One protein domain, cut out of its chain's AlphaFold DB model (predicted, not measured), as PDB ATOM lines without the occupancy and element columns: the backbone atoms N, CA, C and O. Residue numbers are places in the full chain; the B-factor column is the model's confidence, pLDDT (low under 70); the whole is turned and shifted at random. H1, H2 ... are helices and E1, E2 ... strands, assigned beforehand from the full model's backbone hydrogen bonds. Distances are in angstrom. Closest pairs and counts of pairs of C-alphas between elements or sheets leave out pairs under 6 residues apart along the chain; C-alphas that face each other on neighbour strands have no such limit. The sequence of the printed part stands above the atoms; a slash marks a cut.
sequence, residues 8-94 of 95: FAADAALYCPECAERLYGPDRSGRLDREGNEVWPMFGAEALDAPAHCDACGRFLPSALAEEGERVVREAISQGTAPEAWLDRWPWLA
ATOM      1  N   PHE A   8      93.867 -17.653-232.829       94.94
ATOM      2  CA  PHE A   8      95.019 -18.278-232.186       94.94
ATOM      3  C   PHE A   8      94.547 -19.430-231.299       94.94
ATOM      4  O   PHE A   8      93.579 -19.257-230.559       94.94
ATOM      5  N   ALA A   9      95.226 -20.572-231.374       94.94
ATOM      6  CA  ALA A   9      95.024 -21.709-230.487       94.94
ATOM      7  C   ALA A   9      95.934 -21.583-229.259       94.94
ATOM      8  O   ALA A   9      97.141 -21.386-229.405       94.94
ATOM      9  N   ALA A  10      95.345 -21.657-228.069       95.62
ATOM     10  CA  ALA A  10      96.035 -21.603-226.780       95.62
ATOM     11  C   ALA A  10      95.106 -22.127-225.680       95.62
ATOM     12  O   ALA A  10      93.892 -21.989-225.807       95.62
ATOM     13  N   ASP A  11      95.645 -22.685-224.595       94.00
ATOM     14  CA  ASP A  11      94.873 -23.139-223.427       94.00
ATOM     15  C   ASP A  11      93.695 -24.062-223.820       94.00
ATOM     16  O   ASP A  11      92.572 -23.896-223.342       94.00
ATOM     17  N   ALA A  12      93.936 -24.982-224.765       92.44
ATOM     18  CA  ALA A  12      92.930 -25.866-225.372       92.44
ATOM     19  C   ALA A  12      91.688 -25.148-225.961       92.44
ATOM     20  O   ALA A  12      90.621 -25.746-226.111       92.44
ATOM     21  N   ALA A  13      91.830 -23.873-226.324       95.38
ATOM     22  CA  ALA A  13      90.768 -23.008-226.822       95.38
ATOM     23  C   ALA A  13      91.226 -22.173-228.032       95.38
ATOM     24  O   ALA A  13      92.395 -22.172-228.425       95.38
ATOM     25  N   LEU A  14      90.279 -21.452-228.637       95.88
ATOM     26  CA  LEU A  14      90.530 -20.533-229.745       95.88
ATOM     27  C   LEU A  14      90.217 -19.094-229.333       95.88
ATOM     28  O   LEU A  14      89.185 -18.809-228.730       95.88
ATOM     29  N   TYR A  15      91.085 -18.164-229.729       96.00
ATOM     30  CA  TYR A  15      90.958 -16.740-229.428       96.00
ATOM     31  C   TYR A  15      91.038 -15.897-230.698       96.00
ATOM     32  O   TYR A  15      91.859 -16.153-231.577       96.00
ATOM     33  N   CYS A  16      90.224 -14.843-230.796       95.75
ATOM     34  CA  CYS A  16      90.378 -13.859-231.869       95.75
ATOM     35  C   CYS A  16      91.698 -13.080-231.703       95.75
ATOM     36  O   CYS A  16      92.195 -12.978-230.574       95.75
ATOM     37  N   PRO A  17      92.258 -12.489-232.777       94.00
ATOM     38  CA  PRO A  17      93.536 -11.783-232.712       94.00
ATOM     39  C   PRO A  17      93.613 -10.727-231.603       94.00
ATOM     40  O   PRO A  17      94.612 -10.663-230.894       94.00
ATOM     41  N   GLU A  18      92.545  -9.956-231.385       95.12
ATOM     42  CA  GLU A  18      92.526  -8.906-230.361       95.12
ATOM     43  C   GLU A  18      92.516  -9.477-228.936       95.12
ATOM     44  O   GLU A  18      93.163  -8.942-228.035       95.12
ATOM     45  N   CYS A  19      91.794 -10.581-228.708       96.25
ATOM     46  CA  CYS A  19      91.785 -11.236-227.401       96.25
ATOM     47  C   CYS A  19      93.099 -11.965-227.136       96.25
ATOM     48  O   CYS A  19      93.619 -11.867-226.026       96.25
ATOM     49  N   ALA A  20      93.656 -12.632-228.148       94.69
ATOM     50  CA  ALA A  20      94.960 -13.270-228.058       94.69
ATOM     51  C   ALA A  20      96.059 -12.242-227.749       94.69
ATOM     52  O   ALA A  20      96.895 -12.477-226.884       94.69
ATOM     53  N   GLU A  21      96.025 -11.069-228.386       94.25
ATOM     54  CA  GLU A  21      96.952  -9.975-228.091       94.25
ATOM     55  C   GLU A  21      96.854  -9.488-226.647       94.25
ATOM     56  O   GLU A  21      97.865  -9.323-225.968       94.25
ATOM     57  N   ARG A  22      95.631  -9.293-226.155       94.69
ATOM     58  CA  ARG A  22      95.403  -8.843-224.781       94.69
ATOM     59  C   ARG A  22      95.868  -9.865-223.737       94.69
ATOM     60  O   ARG A  22      96.292  -9.459-222.660       94.69
ATOM     61  N   LEU A  23      95.746 -11.160-224.030       93.75
ATOM     62  CA  LEU A  23      96.045 -12.245-223.089       93.75
ATOM     63  C   LEU A  23      97.514 -12.685-223.129       93.75
ATOM     64  O   LEU A  23      98.113 -12.882-222.075       93.75
ATOM     65  N   TYR A  24      98.095 -12.809-224.323       91.56
ATOM     66  CA  TYR A  24      99.431 -13.386-224.533       91.56
ATOM     67  C   TYR A  24     100.459 -12.368-225.053       91.56
ATOM     68  O   TYR A  24     101.646 -12.679-225.160       91.56
ATOM     69  N   GLY A  25     100.024 -11.137-225.330       89.88
ATOM     70  CA  GLY A  25     100.859 -10.031-225.789       89.88
ATOM     71  C   GLY A  25     100.827  -9.797-227.308       89.88
ATOM     72  O   GLY A  25     100.319 -10.621-228.079       89.88
ATOM     73  N   PRO A  26     101.375  -8.656-227.766       84.44
ATOM     74  CA  PRO A  26     101.403  -8.284-229.184       84.44
ATOM     75  C   PRO A  26     102.364  -9.145-230.013       84.44
ATOM     76  O   PRO A  26     102.064  -9.445-231.166       84.44
ATOM     77  N   ASP A  27     103.476  -9.594-229.419       81.06
ATOM     78  CA  ASP A  27     104.367 -10.594-230.014       81.06
ATOM     79  C   ASP A  27     104.078 -11.973-229.416       81.06
ATOM     80  O   ASP A  27     104.393 -12.254-228.253       81.06
ATOM     81  N   ARG A  28     103.423 -12.799-230.233       79.88
ATOM     82  CA  ARG A  28     102.956 -14.146-229.885       79.88
ATOM     83  C   ARG A  28     103.936 -15.237-230.313       79.88
ATOM     84  O   ARG A  28     103.756 -16.388-229.933       79.88
ATOM     85  N   SER A  29     104.976 -14.888-231.068       76.75
ATOM     86  CA  SER A  29     105.957 -15.859-231.559       76.75
ATOM     87  C   SER A  29     106.706 -16.474-230.377       76.75
ATOM     88  O   SER A  29     107.314 -15.757-229.585       76.75
ATOM     89  N   GLY A  30     106.640 -17.799-230.230       76.75
ATOM     90  CA  GLY A  30     107.276 -18.511-229.116       76.75
ATOM     91  C   GLY A  30     106.667 -18.216-227.738       76.75
ATOM     92  O   GLY A  30     107.302 -18.492-226.719       76.75
ATOM     93  N   ARG A  31     105.456 -17.638-227.674       87.38
ATOM     94  CA  ARG A  31     104.705 -17.544-226.417       87.38
ATOM     95  C   ARG A  31     104.112 -18.895-226.079       87.38
ATOM     96  O   ARG A  31     103.594 -19.570-226.960       87.38
ATOM     97  N   LEU A  32     104.165 -19.231-224.796       91.94
ATOM     98  CA  LEU A  32     103.523 -20.417-224.265       91.94
ATOM     99  C   LEU A  32     102.215 -20.038-223.575       91.94
ATOM    100  O   LEU A  32     102.129 -18.990-222.924       91.94
ATOM    101  N   ASP A  33     101.215 -20.889-223.733       91.38
ATOM    102  CA  ASP A  33      99.994 -20.871-222.948       91.38
ATOM    103  C   ASP A  33     100.251 -21.393-221.517       91.38
ATOM    104  O   ASP A  33     101.396 -21.627-221.109       91.38
ATOM    105  N   ARG A  34      99.202 -21.539-220.703       89.75
ATOM    106  CA  ARG A  34      99.340 -21.968-219.299       89.75
ATOM    107  C   ARG A  34      99.754 -23.429-219.164       89.75
ATOM    108  O   ARG A  34     100.232 -23.818-218.099       89.75
ATOM    109  N   GLU A  35      99.569 -24.218-220.212       90.19
ATOM    110  CA  GLU A  35      99.936 -25.631-220.278       90.19
ATOM    111  C   GLU A  35     101.364 -25.828-220.805       90.19
ATOM    112  O   GLU A  35     101.899 -26.937-220.760       90.19
ATOM    113  N   GLY A  36     102.019 -24.749-221.246       91.44
ATOM    114  CA  GLY A  36     103.360 -24.790-221.812       91.44
ATOM    115  C   GLY A  36     103.382 -25.097-223.310       91.44
ATOM    116  O   GLY A  36     104.458 -25.379-223.835       91.44
ATOM    117  N   ASN A  37     102.239 -25.038-223.998       91.31
ATOM    118  CA  ASN A  37     102.150 -25.201-225.447       91.31
ATOM    119  C   ASN A  37     102.322 -23.857-226.148       91.31
ATOM    120  O   ASN A  37     101.952 -22.817-225.611       91.31
ATOM    121  N   GLU A  38     102.854 -23.860-227.367       92.81
ATOM    122  CA  GLU A  38     102.953 -22.627-228.147       92.81
ATOM    123  C   GLU A  38     101.568 -22.057-228.490       92.81
ATOM    124  O   GLU A  38     100.640 -22.785-228.835       92.81
ATOM    125  N   VAL A  39     101.446 -20.730-228.435       93.94
ATOM    126  CA  VAL A  39     100.266 -20.006-228.913       93.94
ATOM    127  C   VAL A  39     100.296 -19.989-230.443       93.94
ATOM    128  O   VAL A  39     101.000 -19.186-231.061       93.94
ATOM    129  N   TRP A  40      99.530 -20.881-231.065       92.19
ATOM    130  CA  TRP A  40      99.598 -21.138-232.504       92.19
ATOM    131  C   TRP A  40      98.665 -20.230-233.311       92.19
ATOM    132  O   TRP A  40      97.467 -20.179-233.023       92.19
ATOM    133  N   PRO A  41      99.150 -19.524-234.351       92.38
ATOM    134  CA  PRO A  41      98.274 -18.803-235.267       92.38
ATOM    135  C   PRO A  41      97.436 -19.777-236.100       92.38
ATOM    136  O   PRO A  41      97.959 -20.724-236.678       92.38
ATOM    137  N   MET A  42      96.145 -19.482-236.225       91.50
ATOM    138  CA  MET A  42      95.203 -20.206-237.076       91.50
ATOM    139  C   MET A  42      94.839 -19.351-238.285       91.50
ATOM    140  O   MET A  42      94.440 -18.189-238.149       91.50
ATOM    141  N   PHE A  43      94.932 -19.927-239.481       89.50
ATOM    142  CA  PHE A  43      94.561 -19.257-240.726       89.50
ATOM    143  C   PHE A  43      93.176 -19.697-241.191       89.50
ATOM    144  O   PHE A  43      92.723 -20.793-240.888       89.50
ATOM    145  N   GLY A  44      92.496 -18.856-241.973       84.56
ATOM    146  CA  GLY A  44      91.140 -19.158-242.454       84.56
ATOM    147  C   GLY A  44      91.034 -20.376-243.382       84.56
ATOM    148  O   GLY A  44      89.922 -20.773-243.706       84.56
ATOM    149  N   ALA A  45      92.162 -20.944-243.820       83.75
ATOM    150  CA  ALA A  45      92.219 -22.179-244.601       83.75
ATOM    151  C   ALA A  45      92.243 -23.447-243.729       83.75
ATOM    152  O   ALA A  45      92.014 -24.532-244.251       83.75
ATOM    153  N   GLU A  46      92.512 -23.313-242.427       86.06
ATOM    154  CA  GLU A  46      92.473 -24.437-241.493       86.06
ATOM    155  C   GLU A  46      91.022 -24.894-241.312       86.06
ATOM    156  O   GLU A  46      90.134 -24.088-241.003       86.06
ATOM    157  N   ALA A  47      90.789 -26.181-241.554       89.50
ATOM    158  CA  ALA A  47      89.474 -26.800-241.506       89.50
ATOM    159  C   ALA A  47      89.183 -27.302-240.087       89.50
ATOM    160  O   ALA A  47      89.933 -28.118-239.555       89.50
ATOM    161  N   LEU A  48      88.103 -26.807-239.477       92.56
ATOM    162  CA  LEU A  48      87.665 -27.221-238.142       92.56
ATOM    163  C   LEU A  48      86.499 -28.207-238.207       92.56
ATOM    164  O   LEU A  48      85.604 -28.073-239.042       92.56
ATOM    165  N   ASP A  49      86.457 -29.129-237.251       94.62
ATOM    166  CA  ASP A  49      85.368 -30.103-237.107       94.62
ATOM    167  C   ASP A  49      84.073 -29.484-236.553       94.62
ATOM    168  O   ASP A  49      83.056 -30.162-236.435       94.62
ATOM    169  N   ALA A  50      84.084 -28.192-236.215       93.31
ATOM    170  CA  ALA A  50      82.904 -27.433-235.820       93.31
ATOM    171  C   ALA A  50      83.116 -25.920-236.019       93.31
ATOM    172  O   ALA A  50      84.255 -25.441-235.997       93.31
ATOM    173  N   PRO A  51      82.030 -25.134-236.150       93.88
ATOM    174  CA  PRO A  51      82.091 -23.679-236.057       93.88
ATOM    175  C   PRO A  51      82.703 -23.217-234.729       93.88
ATOM    176  O   PRO A  51      82.246 -23.607-233.653       93.88
ATOM    177  N   ALA A  52      83.704 -22.342-234.792       94.00
ATOM    178  CA  ALA A  52      84.422 -21.878-233.612       94.00
ATOM    179  C   ALA A  52      84.068 -20.439-233.219       94.00
ATOM    180  O   ALA A  52      83.763 -19.587-234.056       94.00
ATOM    181  N   HIS A  53      84.172 -20.161-231.923       94.62
ATOM    182  CA  HIS A  53      84.035 -18.827-231.349       94.62
ATOM    183  C   HIS A  53      85.243 -18.533-230.461       94.62
ATOM    184  O   HIS A  53      85.857 -19.444-229.913       94.62
ATOM    185  N   CYS A  54      85.585 -17.255-230.326       96.62
ATOM    186  CA  CYS A  54      86.592 -16.803-229.379       96.62
ATOM    187  C   CYS A  54      86.133 -17.124-227.955       96.62
ATOM    188  O   CYS A  54      85.101 -16.606-227.530       96.62
ATOM    189  N   ASP A  55      86.917 -17.883-227.199       97.38
ATOM    190  CA  ASP A  55      86.582 -18.263-225.820       97.38
ATOM    191  C   ASP A  55      86.454 -17.040-224.893       97.38
ATOM    192  O   ASP A  55      85.575 -16.955-224.040       97.38
ATOM    193  N   ALA A  56      87.259 -16.002-225.140       97.25
ATOM    194  CA  ALA A  56      87.263 -14.803-224.306       97.25
ATOM    195  C   ALA A  56      86.112 -13.818-224.577       97.25
ATOM    196  O   ALA A  56      85.745 -13.053-223.684       97.25
ATOM    197  N   CYS A  57      85.599 -13.734-225.810       97.12
ATOM    198  CA  CYS A  57      84.611 -12.706-226.182       97.12
ATOM    199  C   CYS A  57      83.383 -13.229-226.932       97.12
ATOM    200  O   CYS A  57      82.518 -12.436-227.294       97.12
ATOM    201  N   GLY A  58      83.310 -14.532-227.200       94.75
ATOM    202  CA  GLY A  58      82.201 -15.176-227.901       94.75
ATOM    203  C   GLY A  58      82.082 -14.829-229.386       94.75
ATOM    204  O   GLY A  58      81.148 -15.286-230.037       94.75
ATOM    205  N   ARG A  59      82.991 -14.027-229.961       94.38
ATOM    206  CA  ARG A  59      82.935 -13.665-231.386       94.38
ATOM    207  C   ARG A  59      83.144 -14.900-232.261       94.38
ATOM    208  O   ARG A  59      84.109 -15.629-232.059       94.38
ATOM    209  N   PHE A  60      82.301 -15.065-233.273       93.81
ATOM    210  CA  PHE A  60      82.462 -16.089-234.305       93.81
ATOM    211  C   PHE A  60      83.788 -15.939-235.073       93.81
ATOM    212  O   PHE A  60      84.175 -14.830-235.452       93.81
ATOM    213  N   LEU A  61      84.493 -17.054-235.282       93.31
ATOM    214  CA  LEU A  61      85.801 -17.094-235.935       93.31
ATOM    215  C   LEU A  61      85.654 -17.600-237.382       93.31
ATOM    216  O   LEU A  61      85.103 -18.679-237.595       93.31
ATOM    217  N   PRO A  62      86.154 -16.867-238.395       87.62
ATOM    218  CA  PRO A  62      85.894 -17.175-239.802       87.62
ATOM    219  C   PRO A  62      86.851 -18.242-240.373       87.62
ATOM    220  O   PRO A  62      87.539 -17.999-241.369       87.62
ATOM    221  N   SER A  63      86.906 -19.427-239.761       88.56
ATOM    222  CA  SER A  63      87.692 -20.573-240.247       88.56
ATOM    223  C   SER A  63      87.017 -21.293-241.423       88.56
ATOM    224  O   SER A  63      85.862 -21.013-241.769       88.56
ATOM    225  N   ALA A  64      87.744 -22.212-242.061       91.81
ATOM    226  CA  ALA A  64      87.136 -23.238-242.898       91.81
ATOM    227  C   ALA A  64      86.545 -24.344-242.005       91.81
ATOM    228  O   ALA A  64      86.843 -24.425-240.808       91.81
ATOM    229  N   LEU A  65      85.697 -25.190-242.588       94.38
ATOM    230  CA  LEU A  65      85.158 -26.374-241.925       94.38
ATOM    231  C   LEU A  65      85.682 -27.629-242.611       94.38
ATOM    232  O   LEU A  65      85.850 -27.654-243.829       94.38
ATOM    233  N   ALA A  66      85.933 -28.656-241.810       95.69
ATOM    234  CA  ALA A  66      86.044 -30.023-242.285       95.69
ATOM    235  C   ALA A  66      84.638 -30.590-242.545       95.69
ATOM    236  O   ALA A  66      83.634 -29.981-242.174       95.69
ATOM    237  N   GLU A  67      84.560 -31.781-243.139       96.12
ATOM    238  CA  GLU A  67      83.286 -32.463-243.417       96.12
ATOM    239  C   GLU A  67      82.409 -32.598-242.159       96.12
ATOM    240  O   GLU A  67      81.201 -32.358-242.205       96.12
ATOM    241  N   GLU A  68      83.022 -32.897-241.012       95.81
ATOM    242  CA  GLU A  68      82.325 -32.969-239.727       95.81
ATOM    243  C   GLU A  68      81.742 -31.610-239.310       95.81
ATOM    244  O   GLU A  68      80.583 -31.523-238.904       95.81
ATOM    245  N   GLY A  69      82.495 -30.527-239.508       95.50
ATOM    246  CA  GLY A  69      82.018 -29.175-239.236       95.50
ATOM    247  C   GLY A  69      80.866 -28.771-240.150       95.50
ATOM    248  O   GLY A  69      79.889 -28.177-239.690       95.50
ATOM    249  N   GLU A  70      80.929 -29.134-241.435       95.88
ATOM    250  CA  GLU A  70      79.814 -28.917-242.358       95.88
ATOM    251  C   GLU A  70      78.561 -29.679-241.915       95.88
ATOM    252  O   GLU A  70      77.457 -29.132-241.977       95.88
ATOM    253  N   ARG A  71      78.719 -30.917-241.429       96.50
ATOM    254  CA  ARG A  71      77.616 -31.723-240.888       96.50
ATOM    255  C   ARG A  71      76.949 -31.033-239.700       96.50
ATOM    256  O   ARG A  71      75.723 -30.928-239.694       96.50
ATOM    257  N   VAL A  72      77.734 -30.507-238.757       95.25
ATOM    258  CA  VAL A  72      77.231 -29.741-237.602       95.25
ATOM    259  C   VAL A  72      76.417 -28.526-238.055       95.25
ATOM    260  O   VAL A  72      75.315 -28.293-237.558       95.25
ATOM    261  N   VAL A  73      76.921 -27.763-239.031       95.00
ATOM    262  CA  VAL A  73      76.201 -26.591-239.551       95.00
ATOM    263  C   VAL A  73      74.895 -26.999-240.231       95.00
ATOM    264  O   VAL A  73      73.856 -26.407-239.948       95.00
ATOM    265  N   ARG A  74      74.910 -28.023-241.091       95.81
ATOM    266  CA  ARG A  74      73.701 -28.511-241.780       95.81
ATOM    267  C   ARG A  74      72.638 -28.993-240.798       95.81
ATOM    268  O   ARG A  74      71.460 -28.688-240.981       95.81
ATOM    269  N   GLU A  75      73.043 -29.711-239.753       95.94
ATOM    270  CA  GLU A  75      72.138 -30.140-238.689       95.94
ATOM    271  C   GLU A  75      71.498 -28.931-237.992       95.94
ATOM    272  O   GLU A  75      70.269 -28.851-237.926       95.94
ATOM    273  N   ALA A  76      72.301 -27.948-237.573       95.25
ATOM    274  CA  ALA A  76      71.800 -26.731-236.935       95.25
ATOM    275  C   ALA A  76      70.845 -25.935-237.846       95.25
ATOM    276  O   ALA A  76      69.818 -25.429-237.390       95.25
ATOM    277  N   ILE A  77      71.131 -25.861-239.151       94.56
ATOM    278  CA  ILE A  77      70.237 -25.241-240.140       94.56
ATOM    279  C   ILE A  77      68.907 -25.998-240.199       94.56
ATOM    280  O   ILE A  77      67.849 -25.381-240.100       94.56
ATOM    281  N   SER A  78      68.943 -27.330-240.305       95.12
ATOM    282  CA  SER A  78      67.728 -28.154-240.378       95.12
ATOM    283  C   SER A  78      66.844 -28.045-239.129       95.12
ATOM    284  O   SER A  78      65.624 -28.164-239.218       95.12
ATOM    285  N   GLN A  79      67.458 -27.779-237.974       95.94
ATOM    286  CA  GLN A  79      66.782 -27.600-236.691       95.94
ATOM    287  C   GLN A  79      66.327 -26.149-236.452       95.94
ATOM    288  O   GLN A  79      65.646 -25.881-235.462       95.94
ATOM    289  N   GLY A  80      66.691 -25.208-237.331       94.25
ATOM    290  CA  GLY A  80      66.409 -23.781-237.164       94.25
ATOM    291  C   GLY A  80      67.186 -23.130-236.015       94.25
ATOM    292  O   GLY A  80      66.727 -22.138-235.452       94.25
ATOM    293  N   THR A  81      68.336 -23.693-235.640       95.19
ATOM    294  CA  THR A  81      69.177 -23.242-234.518       95.19
ATOM    295  C   THR A  81      70.478 -22.574-234.964       95.19
ATOM    296  O   THR A  81      71.195 -22.023-234.129       95.19
ATOM    297  N   ALA A  82      70.789 -22.589-236.265       92.44
ATOM    298  CA  ALA A  82      71.983 -21.950-236.808       92.44
ATOM    299  C   ALA A  82      71.940 -20.412-236.640       92.44
ATOM    300  O   ALA A  82      70.986 -19.776-237.099       92.44
ATOM    301  N   PRO A  83      72.971 -19.788-236.037       91.31
ATOM    302  CA  PRO A  83      73.117 -18.334-236.010       91.31
ATOM    303  C   PRO A  83      73.215 -17.728-237.417       91.31
ATOM    304  O   PRO A  83      73.831 -18.312-238.306       91.31
ATOM    305  N   GLU A  84      72.715 -16.502-237.595       90.81
ATOM    306  CA  GLU A  84      72.783 -15.762-238.870       90.81
ATOM    307  C   GLU A  84      74.220 -15.649-239.408       90.81
ATOM    308  O   GLU A  84      74.473 -15.902-240.583       90.81
ATOM    309  N   ALA A  85      75.194 -15.416-238.521       89.75
ATOM    310  CA  ALA A  85      76.609 -15.350-238.886       89.75
ATOM    311  C   ALA A  85      77.145 -16.641-239.543       89.75
ATOM    312  O   ALA A  85      78.104 -16.580-240.313       89.75
ATOM    313  N   TRP A  86      76.555 -17.807-239.251       91.31
ATOM    314  CA  TRP A  86      76.930 -19.066-239.906       91.31
ATOM    315  C   TRP A  86      76.336 -19.152-241.313       91.31
ATOM    316  O   TRP A  86      77.014 -19.623-242.226       91.31
ATOM    317  N   LEU A  87      75.106 -18.666-241.502       90.12
ATOM    318  CA  LEU A  87      74.423 -18.644-242.799       90.12
ATOM    319  C   LEU A  87      75.136 -17.718-243.789       90.12
ATOM    320  O   LEU A  87      75.362 -18.102-244.934       90.12
ATOM    321  N   ASP A  88      75.561 -16.541-243.328       90.88
ATOM    322  CA  ASP A  88      76.332 -15.592-244.141       90.88
ATOM    323  C   ASP A  88      77.696 -16.157-244.544       90.88
ATOM    324  O   ASP A  88      78.211 -15.891-245.634       90.88
ATOM    325  N   ARG A  89      78.309 -16.940-243.651       90.19
ATOM    326  CA  ARG A  89      79.642 -17.499-243.866       90.19
ATOM    327  C   ARG A  89      79.627 -18.711-244.791       90.19
ATOM    328  O   ARG A  89      80.526 -18.828-245.627       90.19
ATOM    329  N   TRP A  90      78.644 -19.592-244.635       91.81
ATOM    330  CA  TRP A  90      78.529 -20.845-245.381       91.81
ATOM    331  C   TRP A  90      77.173 -20.969-246.092       91.81
ATOM    332  O   TRP A  90      76.439 -21.935-245.868       91.81
ATOM    333  N   PRO A  91      76.832 -20.028-246.995       91.12
ATOM    334  CA  PRO A  91      75.517 -19.992-247.633       91.12
ATOM    335  C   PRO A  91      75.231 -21.228-248.496       91.12
ATOM    336  O   PRO A  91      74.077 -21.568-248.716       91.12
ATOM    337  N   TRP A  92      76.264 -21.940-248.958       91.94
ATOM    338  CA  TRP A  92      76.124 -23.182-249.732       91.94
ATOM    339  C   TRP A  92      75.781 -24.420-248.886       91.94
ATOM    340  O   TRP A  92      75.562 -25.500-249.438       91.94
ATOM    341  N   LEU A  93      75.796 -24.305-247.554       90.06
ATOM    342  CA  LEU A  93      75.373 -25.381-246.655       90.06
ATOM    343  C   LEU A  93      73.871 -25.332-246.358       90.06
ATOM    344  O   LEU A  93      73.318 -26.339-245.910       90.06
ATOM    345  N   ALA A  94      73.220 -24.199-246.637       83.38
ATOM    346  CA  ALA A  94      71.770 -24.106-246.643       83.38
ATOM    347  C   ALA A  94      71.181 -24.957-247.794       83.38
ATOM    348  O   ALA A  94      71.836 -25.103-248.830       83.38
TER     349      ALA A  94
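Overview. This is residues 8 to 94 of the 95 residues of an uncharacterized protein of Firmicutes bacterium R50 (UniProt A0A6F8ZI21). Two small lobes stand at opposite ends of an elongated domain: a three-stranded sheet with H1 over one face, and the pair H2 and H3. Between them residues 43 to 66, with no named element, loop through the middle. The printed part has 87 residues, with E1, E2, H1, E3, H2 and H3 in that order; the sheet, E2 - E1 - E3, is antiparallel. The class is mixed, helices and strands, with 35 residues in named elements, under half. The whole is only just compact, close to loose, with a radius of gyration of the C-alphas of 14.3 A and spans of 41 by 21 by 19 A.

Arrangement. Inner strand E1, residues 8 to 10, and edge strand E2, residues 13 to 15, form a hairpin; N 8 and O 15 are within hydrogen-bond range at 2.8 A. Edge strand E3, residues 40 to 42, is antiparallel to E1, with N 9 and O 40 at 2.8 A. H1, residues 17 to 24, is on the sheet at a height over the sheet of 8.8 A; it lies over E2 and runs along the strands, at 5 degrees to E2 on the local plane. The closest C-alphas of E1 and H1, Phe 8 and Ala 20, are 6.5 A apart. E2, H1 and E3 make a split strand-helix-strand unit, two strands running the same way with E1 between them, and its crossover is right-handed. H2, residues 67 to 78, and H3, residues 84 to 89, are close but not clearly touching: their closest C-alphas, Val 73 and Trp 86, are 7.6 A apart. They run opposite ways at a steep tilt of 40 degrees. H1 is apart from H2 and H3. In H1, H2 and H3 every O i to N i+4 pair is within hydrogen-bond range.

Along the chain. E1 begins at C-alpha 8 (95.019, -18.278, -232.186). H1 is 10.2 A long and H2 16.4 A, from C-alpha 67 (83.286, -32.463, -243.417). H3 is 8.7 A long and ends at C-alpha 89 (79.642, -17.499, -243.866).

Size, cuts and confidence. The C-alphas farthest apart, of Gly 30 and Ser 78, are 42.2 A apart. The links H1 to E3 and E3 to H2 are long, with 15 and 24 residues; in the second, residues 47 to 48 pair with 64 to 65, parallel. The printed part has no cut, and no printed residue is under 70 in pLDDT.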